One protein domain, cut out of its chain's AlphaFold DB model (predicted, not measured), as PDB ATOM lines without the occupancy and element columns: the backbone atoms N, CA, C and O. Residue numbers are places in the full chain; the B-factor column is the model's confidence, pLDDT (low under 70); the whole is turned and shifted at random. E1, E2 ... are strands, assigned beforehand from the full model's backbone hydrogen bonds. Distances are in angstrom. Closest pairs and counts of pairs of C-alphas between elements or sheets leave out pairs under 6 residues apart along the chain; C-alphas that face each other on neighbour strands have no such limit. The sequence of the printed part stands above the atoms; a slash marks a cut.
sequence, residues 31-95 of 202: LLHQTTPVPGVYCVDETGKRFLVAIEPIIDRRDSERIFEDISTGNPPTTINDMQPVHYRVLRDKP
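What this domain is: This is residues 31 to 95 of the 202 residues of an uncharacterized protein of Monilinia laxa (UniProt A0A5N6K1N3). With little regular structure, a small twisted sheet, E1-E2-E3, forms an antiparallel meander, each strand beside the one before. Unnamed residues 56 to 95 loop away and return to pair with E3; residues 58 to 65 and 80 to 85 stick out. The 65 printed residues include 15 in three named strands, no named helix: all strand. The whole is compact, radius of gyration of the C-alphas 12.2 A, spanning 36 by 31 by 24 A.

Where its parts are: E2, residues 40 to 44, measures 13.2 A between end C-alphas; E3, residues 50 to 55, 14.3 A, ending at (117.044, 86.148, 118.024); E1, residues 31 to 34, 9.8 A, beginning at (128.599, 88.546, 113.371).

How they stand to each other: The sheet is only just strongly twisted, C-alphas up to 4.1 A off its plane. Hairpin E1-E2 is antiparallel at 136 degrees; N 32 and O 42 are 2.8 A apart, within hydrogen-bond range. Hairpin E2-E3 is antiparallel at 152 degrees; N 43 and O 51 are within range at 2.8 A. Residues 54 to 55 pair antiparallel with 89 to 90.

The domain as a whole: The farthest C-alphas, Thr 47 and Asp 60, are 36.9 A apart. Both links are tight; the printed part has no cut. Model pLDDT is under 70 at residues 59 and 71 to 86.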
ATOM      1  N   LEU A  31     129.707  88.893 112.477       84.12
ATOM      2  CA  LEU A  31     128.599  88.546 113.371       84.12
ATOM      3  C   LEU A  31     128.925  88.988 114.803       84.12
ATOM      4  O   LEU A  31     130.029  88.755 115.289       84.12
ATOM      5  N   LEU A  32     127.971  89.635 115.467       84.06
ATOM      6  CA  LEU A  32     128.103  90.187 116.814       84.06
ATOM      7  C   LEU A  32     126.903  89.771 117.663       84.06
ATOM      8  O   LEU A  32     125.762  89.937 117.238       84.06
ATOM      9  N   HIS A  33     127.148  89.312 118.886       84.00
ATOM     10  CA  HIS A  33     126.090  89.157 119.882       84.00
ATOM     11  C   HIS A  33     125.860  90.491 120.592       84.00
ATOM     12  O   HIS A  33     126.811  91.099 121.086       84.00
ATOM     13  N   GLN A  34     124.613  90.964 120.624       81.88
ATOM     14  CA  GLN A  34     124.241  92.203 121.314       81.88
ATOM     15  C   GLN A  34     122.905  92.041 122.032       81.88
ATOM     16  O   GLN A  34     122.056  91.259 121.616       81.88
ATOM     17  N   THR A  35     122.721  92.815 123.099       81.25
ATOM     18  CA  THR A  35     121.488  92.853 123.902       81.25
ATOM     19  C   THR A  35     120.535  93.978 123.489       81.25
ATOM     20  O   THR A  35     119.390  94.001 123.928       81.25
ATOM     21  N   THR A  36     120.977  94.903 122.629       76.62
ATOM     22  CA  THR A  36     120.214  96.095 122.217       76.62
ATOM     23  C   THR A  36     120.153  96.242 120.690       76.62
ATOM     24  O   THR A  36     121.199  96.076 120.058       76.62
ATOM     25  N   PRO A  37     119.016  96.666 120.096       83.69
ATOM     26  CA  PRO A  37     117.723  96.924 120.744       83.69
ATOM     27  C   PRO A  37     117.035  95.668 121.296       83.69
ATOM     28  O   PRO A  37     116.229  95.789 122.209       83.69
ATOM     29  N   VAL A  38     117.367  94.488 120.770       85.75
ATOM     30  CA  VAL A  38     116.850  93.189 121.231       85.75
ATOM     31  C   VAL A  38     118.020  92.205 121.368       85.75
ATOM     32  O   VAL A  38     118.932  92.260 120.536       85.75
ATOM     33  N   PRO A  39     118.026  91.307 122.369       84.12
ATOM     34  CA  PRO A  39     118.997  90.222 122.454       84.12
ATOM     35  C   PRO A  39     119.015  89.352 121.196       84.12
ATOM     36  O   PRO A  39     117.993  88.805 120.784       84.12
ATOM     37  N   GLY A  40     120.181  89.242 120.566       86.12
ATOM     38  CA  GLY A  40     120.301  88.524 119.307       86.12
ATOM     39  C   GLY A  40     121.683  88.566 118.673       86.12
ATOM     40  O   GLY A  40     122.643  89.135 119.201       86.12
ATOM     41  N   VAL A  41     121.754  87.958 117.494       87.12
ATOM     42  CA  VAL A  41     122.897  88.006 116.588       87.12
ATOM     43  C   VAL A  41     122.663  89.107 115.567       87.12
ATOM     44  O   VAL A  41     121.636  89.146 114.887       87.12
ATOM     45  N   TYR A  42     123.652  89.976 115.426       88.31
ATOM     46  CA  TYR A  42     123.681  91.076 114.479       88.31
ATOM     47  C   TYR A  42     124.764  90.822 113.438       88.31
ATOM     48  O   TYR A  42     125.831  90.318 113.776       88.31
ATOM     49  N   CYS A  43     124.522  91.197 112.186       90.00
ATOM     50  CA  CYS A  43     125.553  91.218 111.157       90.00
ATOM     51  C   CYS A  43     125.947  92.656 110.821       90.00
ATOM     52  O   CYS A  43     125.102  93.552 110.807       90.00
ATOM     53  N   VAL A  44     127.234  92.870 110.561       87.62
ATOM     54  CA  VAL A  44     127.764  94.114 110.002       87.62
ATOM     55  C   VAL A  44     128.109  93.860 108.544       87.62
ATOM     56  O   VAL A  44     128.862  92.928 108.261       87.62
ATOM     57  N   ASP A  45     127.537  94.643 107.635       85.12
ATOM     58  CA  ASP A  45     127.858  94.558 106.211       85.12
ATOM     59  C   ASP A  45     129.167  95.286 105.864       85.12
ATOM     60  O   ASP A  45     129.804  95.926 106.704       85.12
ATOM     61  N   GLU A  46     129.559  95.218 104.592       84.38
ATOM     62  CA  GLU A  46     130.765  95.874 104.070       84.38
ATOM     63  C   GLU A  46     130.734  97.408 104.211       84.38
ATOM     64  O   GLU A  46     131.781  98.051 104.212       84.38
ATOM     65  N   THR A  47     129.548  98.008 104.362       85.06
ATOM     66  CA  THR A  47     129.361  99.455 104.555       85.06
ATOM     67  C   THR A  47     129.374  99.873 106.029       85.06
ATOM     68  O   THR A  47     129.294 101.064 106.338       85.06
ATOM     69  N   GLY A  48     129.476  98.914 106.954       83.94
ATOM     70  CA  GLY A  48     129.406  99.145 108.395       83.94
ATOM     71  C   GLY A  48     127.981  99.237 108.949       83.94
ATOM     72  O   GLY A  48     127.808  99.535 110.137       83.94
ATOM     73  N   LYS A  49     126.948  98.990 108.133       88.19
ATOM     74  CA  LYS A  49     125.558  98.940 108.597       88.19
ATOM     75  C   LYS A  49     125.307  97.662 109.372       88.19
ATOM     76  O   LYS A  49     125.860  96.613 109.057       88.19
ATOM     77  N   ARG A  50     124.444  97.762 110.383       91.06
ATOM     78  CA  ARG A  50     124.102  96.644 111.259       91.06
ATOM     79  C   ARG A  50     122.693  96.161 110.990       91.06
ATOM     80  O   ARG A  50     121.787  96.977 110.851       91.06
ATOM     81  N   PHE A  51     122.510  94.851 110.998       90.75
ATOM     82  CA  PHE A  51     121.207  94.219 110.835       90.75
ATOM     83  C   PHE A  51     121.025  93.150 111.897       90.75
ATOM     84  O   PHE A  51     121.962  92.404 112.178       90.75
ATOM     85  N   LEU A  52     119.831  93.059 112.475       89.62
ATOM     86  CA  LEU A  52     119.479  91.932 113.331       89.62
ATOM     87  C   LEU A  52     119.202  90.722 112.434       89.62
ATOM     88  O   LEU A  52     118.372  90.806 111.532       89.62
ATOM     89  N   VAL A  53     119.919  89.620 112.650       88.94
ATOM     90  CA  VAL A  53     119.820  88.422 111.798       88.94
ATOM     91  C   VAL A  53     119.240  87.218 112.513       88.94
ATOM     92  O   VAL A  53     118.663  86.363 111.851       88.94
ATOM     93  N   ALA A  54     119.377  87.133 113.834       86.00
ATOM     94  CA  ALA A  54     118.790  86.049 114.605       86.00
ATOM     95  C   ALA A  54     118.471  86.498 116.031       86.00
ATOM     96  O   ALA A  54     119.193  87.318 116.596       86.00
ATOM     97  N   ILE A  55     117.421  85.936 116.619       85.56
ATOM     98  CA  ILE A  55     117.044  86.148 118.024       85.56
ATOM     99  C   ILE A  55     116.808  84.805 118.702       85.56
ATOM    100  O   ILE A  55     116.589  83.791 118.035       85.56
ATOM    101  N   GLU A  56     116.862  84.804 120.027       81.38
ATOM    102  CA  GLU A  56     116.379  83.671 120.803       81.38
ATOM    103  C   GLU A  56     114.851  83.573 120.635       81.38
ATOM    104  O   GLU A  56     114.147  84.580 120.784       81.38
ATOM    105  N   PRO A  57     114.308  82.405 120.253       72.06
ATOM    106  CA  PRO A  57     112.875  82.215 120.183       72.06
ATOM    107  C   PRO A  57     112.287  82.308 121.589       72.06
ATOM    108  O   PRO A  57     112.821  81.755 122.546       72.06
ATOM    109  N   ILE A  58     111.141  82.975 121.700       72.38
ATOM    110  CA  ILE A  58     110.382  83.001 122.948       72.38
ATOM    111  C   ILE A  58     109.845  81.588 123.188       72.38
ATOM    112  O   ILE A  58     109.100  81.059 122.357       72.38
ATOM    113  N   ILE A  59     110.242  80.989 124.312       69.00
ATOM    114  CA  ILE A  59     109.797  79.657 124.734       69.00
ATOM    115  C   ILE A  59     108.257  79.639 124.744       69.00
ATOM    116  O   ILE A  59     107.616  80.606 125.148       69.00
ATOM    117  N   ASP A  60     107.672  78.569 124.203       70.06
ATOM    118  CA  ASP A  60     106.223  78.339 124.074       70.06
ATOM    119  C   ASP A  60     105.436  79.269 123.130       70.06
ATOM    120  O   ASP A  60     104.216  79.132 122.997       70.06
ATOM    121  N   ARG A  61     106.095  80.165 122.380       72.88
ATOM    122  CA  ARG A  61     105.419  81.005 121.377       72.88
ATOM    123  C   ARG A  61     105.552  80.423 119.970       72.88
ATOM    124  O   ARG A  61     106.649  80.256 119.442       72.88
ATOM    125  N   ARG A  62     104.415  80.155 119.316       76.62
ATOM    126  CA  ARG A  62     104.396  79.791 117.888       76.62
ATOM    127  C   ARG A  62     104.748  80.995 117.018       76.62
ATOM    128  O   ARG A  62     104.341  82.116 117.314       76.62
ATOM    129  N   ASP A  63     105.428  80.732 115.905       77.62
ATOM    130  CA  ASP A  63     105.692  81.726 114.865       77.62
ATOM    131  C   ASP A  63     104.438  81.981 114.009       77.62
ATOM    132  O   ASP A  63     104.343  81.581 112.849       77.62
ATOM    133  N   SER A  64     103.420  82.595 114.612       77.62
ATOM    134  CA  SER A  64     102.177  82.965 113.926       77.62
ATOM    135  C   SER A  64     102.390  84.042 112.862       77.62
ATOM    136  O   SER A  64     101.627  84.123 111.904       77.62
ATOM    137  N   GLU A  65     103.423  84.863 113.038       77.00
ATOM    138  CA  GLU A  65     103.739  86.012 112.187       77.00
ATOM    139  C   GLU A  65     104.703  85.651 111.043       77.00
ATOM    140  O   GLU A  65     104.927  86.471 110.156       77.00
ATOM    141  N   ARG A  66     105.220  84.412 111.013       80.69
ATOM    142  CA  ARG A  66     106.188  83.906 110.021       80.69
ATOM    143  C   ARG A  66     107.457  84.761 109.952       80.69
ATOM    144  O   ARG A  66     107.969  85.040 108.865       80.69
ATOM    145  N   ILE A  67     107.938  85.197 111.115       80.88
ATOM    146  CA  ILE A  67     109.109  86.071 111.252       80.88
ATOM    147  C   ILE A  67     110.431  85.310 111.105       80.88
ATOM    148  O   ILE A  67     111.460  85.933 110.833       80.88
ATOM    149  N   PHE A  68     110.429  83.983 111.258       82.62
ATOM    150  CA  PHE A  68     111.625  83.157 111.117       82.62
ATOM    151  C   PHE A  68     111.754  82.553 109.709       82.62
ATOM    152  O   PHE A  68     110.778  82.378 108.974       82.62
ATOM    153  N   GLU A  69     112.990  82.252 109.310       81.25
ATOM    154  CA  GLU A  69     113.255  81.429 108.125       81.25
ATOM    155  C   GLU A  69     112.795  79.978 108.387       81.25
ATOM    156  O   GLU A  69     112.907  79.464 109.505       81.25
ATOM    157  N   ASP A  70     112.263  79.311 107.357       74.81
ATOM    158  CA  ASP A  70     111.883  77.901 107.454       74.81
ATOM    159  C   ASP A  70     113.149  77.048 107.662       74.81
ATOM    160  O   ASP A  70     114.186  77.296 107.049       74.81
ATOM    161  N   ILE A  71     113.070  76.011 108.505       61.31
ATOM    162  CA  ILE A  71     114.204  75.201 109.019       61.31
ATOM    163  C   ILE A  71     114.971  74.429 107.906       61.31
ATOM    164  O   ILE A  71     115.898  73.669 108.163       61.31
ATOM    165  N   SER A  72     114.639  74.638 106.632       52.50
ATOM    166  CA  SER A  72     115.212  73.918 105.494       52.50
ATOM    167  C   SER A  72     116.589  74.423 105.037       52.50
ATOM    168  O   SER A  72     117.165  73.821 104.129       52.50
ATOM    169  N   THR A  73     117.135  75.514 105.587       43.84
ATOM    170  CA  THR A  73     118.371  76.117 105.048       43.84
ATOM    171  C   THR A  73     119.365  76.522 106.137       43.84
ATOM    172  O   THR A  73     119.535  77.689 106.459       43.84
ATOM    173  N   GLY A  74     120.104  75.534 106.645       43.38
ATOM    174  CA  GLY A  74     121.358  75.759 107.366       43.38
ATOM    175  C   GLY A  74     121.243  75.704 108.887       43.38
ATOM    176  O   GLY A  74     120.293  76.193 109.489       43.38
ATOM    177  N   ASN A  75     122.248  75.074 109.497       50.31
ATOM    178  CA  ASN A  75     122.375  74.925 110.943       50.31
ATOM    179  C   ASN A  75     122.215  76.289 111.645       50.31
ATOM    180  O   ASN A  75     122.840  77.261 111.204       50.31
ATOM    181  N   PRO A  76     121.426  76.379 112.733       54.12
ATOM    182  CA  PRO A  76     121.294  77.619 113.482       54.12
ATOM    183  C   PRO A  76     122.675  78.069 113.984       54.12
ATOM    184  O   PRO A  76     123.496  77.215 114.345       54.12
ATOM    185  N   PRO A  77     122.958  79.385 114.026       53.97
ATOM    186  CA  PRO A  77     124.181  79.888 114.633       53.97
ATOM    187  C   PRO A  77     124.177  79.485 116.110       53.97
ATOM    188  O   PRO A  77     123.463  80.054 116.931       53.97
ATOM    189  N   THR A  78     124.925  78.430 116.417       48.78
ATOM    190  CA  THR A  78     125.016  77.848 117.753       48.78
ATOM    191  C   THR A  78     126.263  78.422 118.396       48.78
ATOM    192  O   THR A  78     127.378  78.062 118.021       48.78
ATOM    193  N   THR A  79     126.082  79.341 119.337       45.72
ATOM    194  CA  THR A  79     127.178  79.824 120.179       45.72
ATOM    195  C   THR A  79     127.144  79.012 121.463       45.72
ATOM    196  O   THR A  79     126.179  79.084 122.223       45.72
ATOM    197  N   ILE A  80     128.173  78.192 121.676       45.50
ATOM    198  CA  ILE A  80     128.324  77.383 122.886       45.50
ATOM    199  C   ILE A  80     128.798  78.333 123.992       45.50
ATOM    200  O   ILE A  80     129.981  78.639 124.081       45.50
ATOM    201  N   ASN A  81     127.863  78.858 124.784       45.34
ATOM    202  CA  ASN A  81     128.173  79.389 126.108       45.34
ATOM    203  C   ASN A  81     128.008  78.230 127.101       45.34
ATOM    204  O   ASN A  81     126.968  77.571 127.101       45.34
ATOM    205  N   ASP A  82     129.021  77.998 127.936       49.28
ATOM    206  CA  ASP A  82     129.226  76.814 128.793       49.28
ATOM    207  C   ASP A  82     128.175  76.558 129.902       49.28
ATOM    208  O   ASP A  82     128.458  75.855 130.868       49.28
ATOM    209  N   MET A  83     126.945  77.074 129.800       47.06
ATOM    210  CA  MET A  83     125.871  76.765 130.761       47.06
ATOM    211  C   MET A  83     124.499  76.433 130.159       47.06
ATOM    212  O   MET A  83     123.651  75.937 130.890       47.06
ATOM    213  N   GLN A  84     124.266  76.619 128.856       49.34
ATOM    214  CA  GLN A  84     123.081  76.112 128.145       49.34
ATOM    215  C   GLN A  84     123.209  76.456 126.653       49.34
ATOM    216  O   GLN A  84     123.624  77.571 126.325       49.34
ATOM    217  N   PRO A  85     122.845  75.557 125.720       53.75
ATOM    218  CA  PRO A  85     122.807  75.906 124.307       53.75
ATOM    219  C   PRO A  85     121.686  76.928 124.061       53.75
ATOM    220  O   PRO A  85     120.505  76.578 124.025       53.75
ATOM    221  N   VAL A  86     122.052  78.200 123.886       59.06
ATOM    222  CA  VAL A  86     121.120  79.245 123.443       59.06
ATOM    223  C   VAL A  86     120.840  79.010 121.962       59.06
ATOM    224  O   VAL A  86     121.723  79.150 121.113       59.06
ATOM    225  N   HIS A  87     119.614  78.599 121.650       70.69
ATOM    226  CA  HIS A  87     119.205  78.301 120.284       70.69
ATOM    227  C   HIS A  87     118.722  79.583 119.615       70.69
ATOM    228  O   HIS A  87     117.628  80.050 119.901       70.69
ATOM    229  N   TYR A  88     119.500  80.151 118.698       78.69
ATOM    230  CA  TYR A  88     119.048  81.292 117.902       78.69
ATOM    231  C   TYR A  88     118.259  80.830 116.674       78.69
ATOM    232  O   TYR A  88     118.631  79.858 116.013       78.69
ATOM    233  N   ARG A  89     117.199  81.564 116.320       79.69
ATOM    234  CA  ARG A  89     116.480  81.397 115.052       79.69
ATOM    235  C   ARG A  89     116.730  82.571 114.121       79.69
ATOM    236  O   ARG A  89     116.645  83.727 114.535       79.69
ATOM    237  N   VAL A  90     117.033  82.251 112.865       84.62
ATOM    238  CA  VAL A  90     117.301  83.238 111.817       84.62
ATOM    239  C   VAL A  90     116.000  83.933 111.430       84.62
ATOM    240  O   VAL A  90     114.979  83.282 111.211       84.62
ATOM    241  N   LEU A  91     116.045  85.259 111.367       82.06
ATOM    242  CA  LEU A  91     114.924  86.080 110.937       82.06
ATOM    243  C   LEU A  91     114.827  86.088 109.411       82.06
ATOM    244  O   LEU A  91     115.835  86.262 108.720       82.06
ATOM    245  N   ARG A  92     113.598  85.963 108.905       81.00
ATOM    246  CA  ARG A  92     113.271  86.090 107.480       81.00
ATOM    247  C   ARG A  92     113.606  87.490 106.976       81.00
ATOM    248  O   ARG A  92     114.341  87.646 106.002       81.00
ATOM    249  N   ASP A  93     113.122  88.497 107.696       83.31
ATOM    250  CA  ASP A  93     113.461  89.893 107.461       83.31
ATOM    251  C   ASP A  93     114.620  90.302 108.368       83.31
ATOM    252  O   ASP A  93     114.637  90.005 109.560       83.31
ATOM    253  N   LYS A  94     115.606  91.003 107.804       87.69
ATOM    254  CA  LYS A  94     116.831  91.412 108.509       87.69
ATOM    255  C   LYS A  94     116.783  92.921 108.737       87.69
ATOM    256  O   LYS A  94     117.315  93.665 107.912       87.69
ATOM    257  N   PRO A  95     116.090  93.412 109.784       88.50
ATOM    258  CA  PRO A  95     115.869  94.842 109.959       88.50
ATOM    259  C   PRO A  95     117.180  95.587 110.243       88.50
ATOM    260  O   PRO A  95     118.003  95.140 111.048       88.50
TER     261      PRO A  95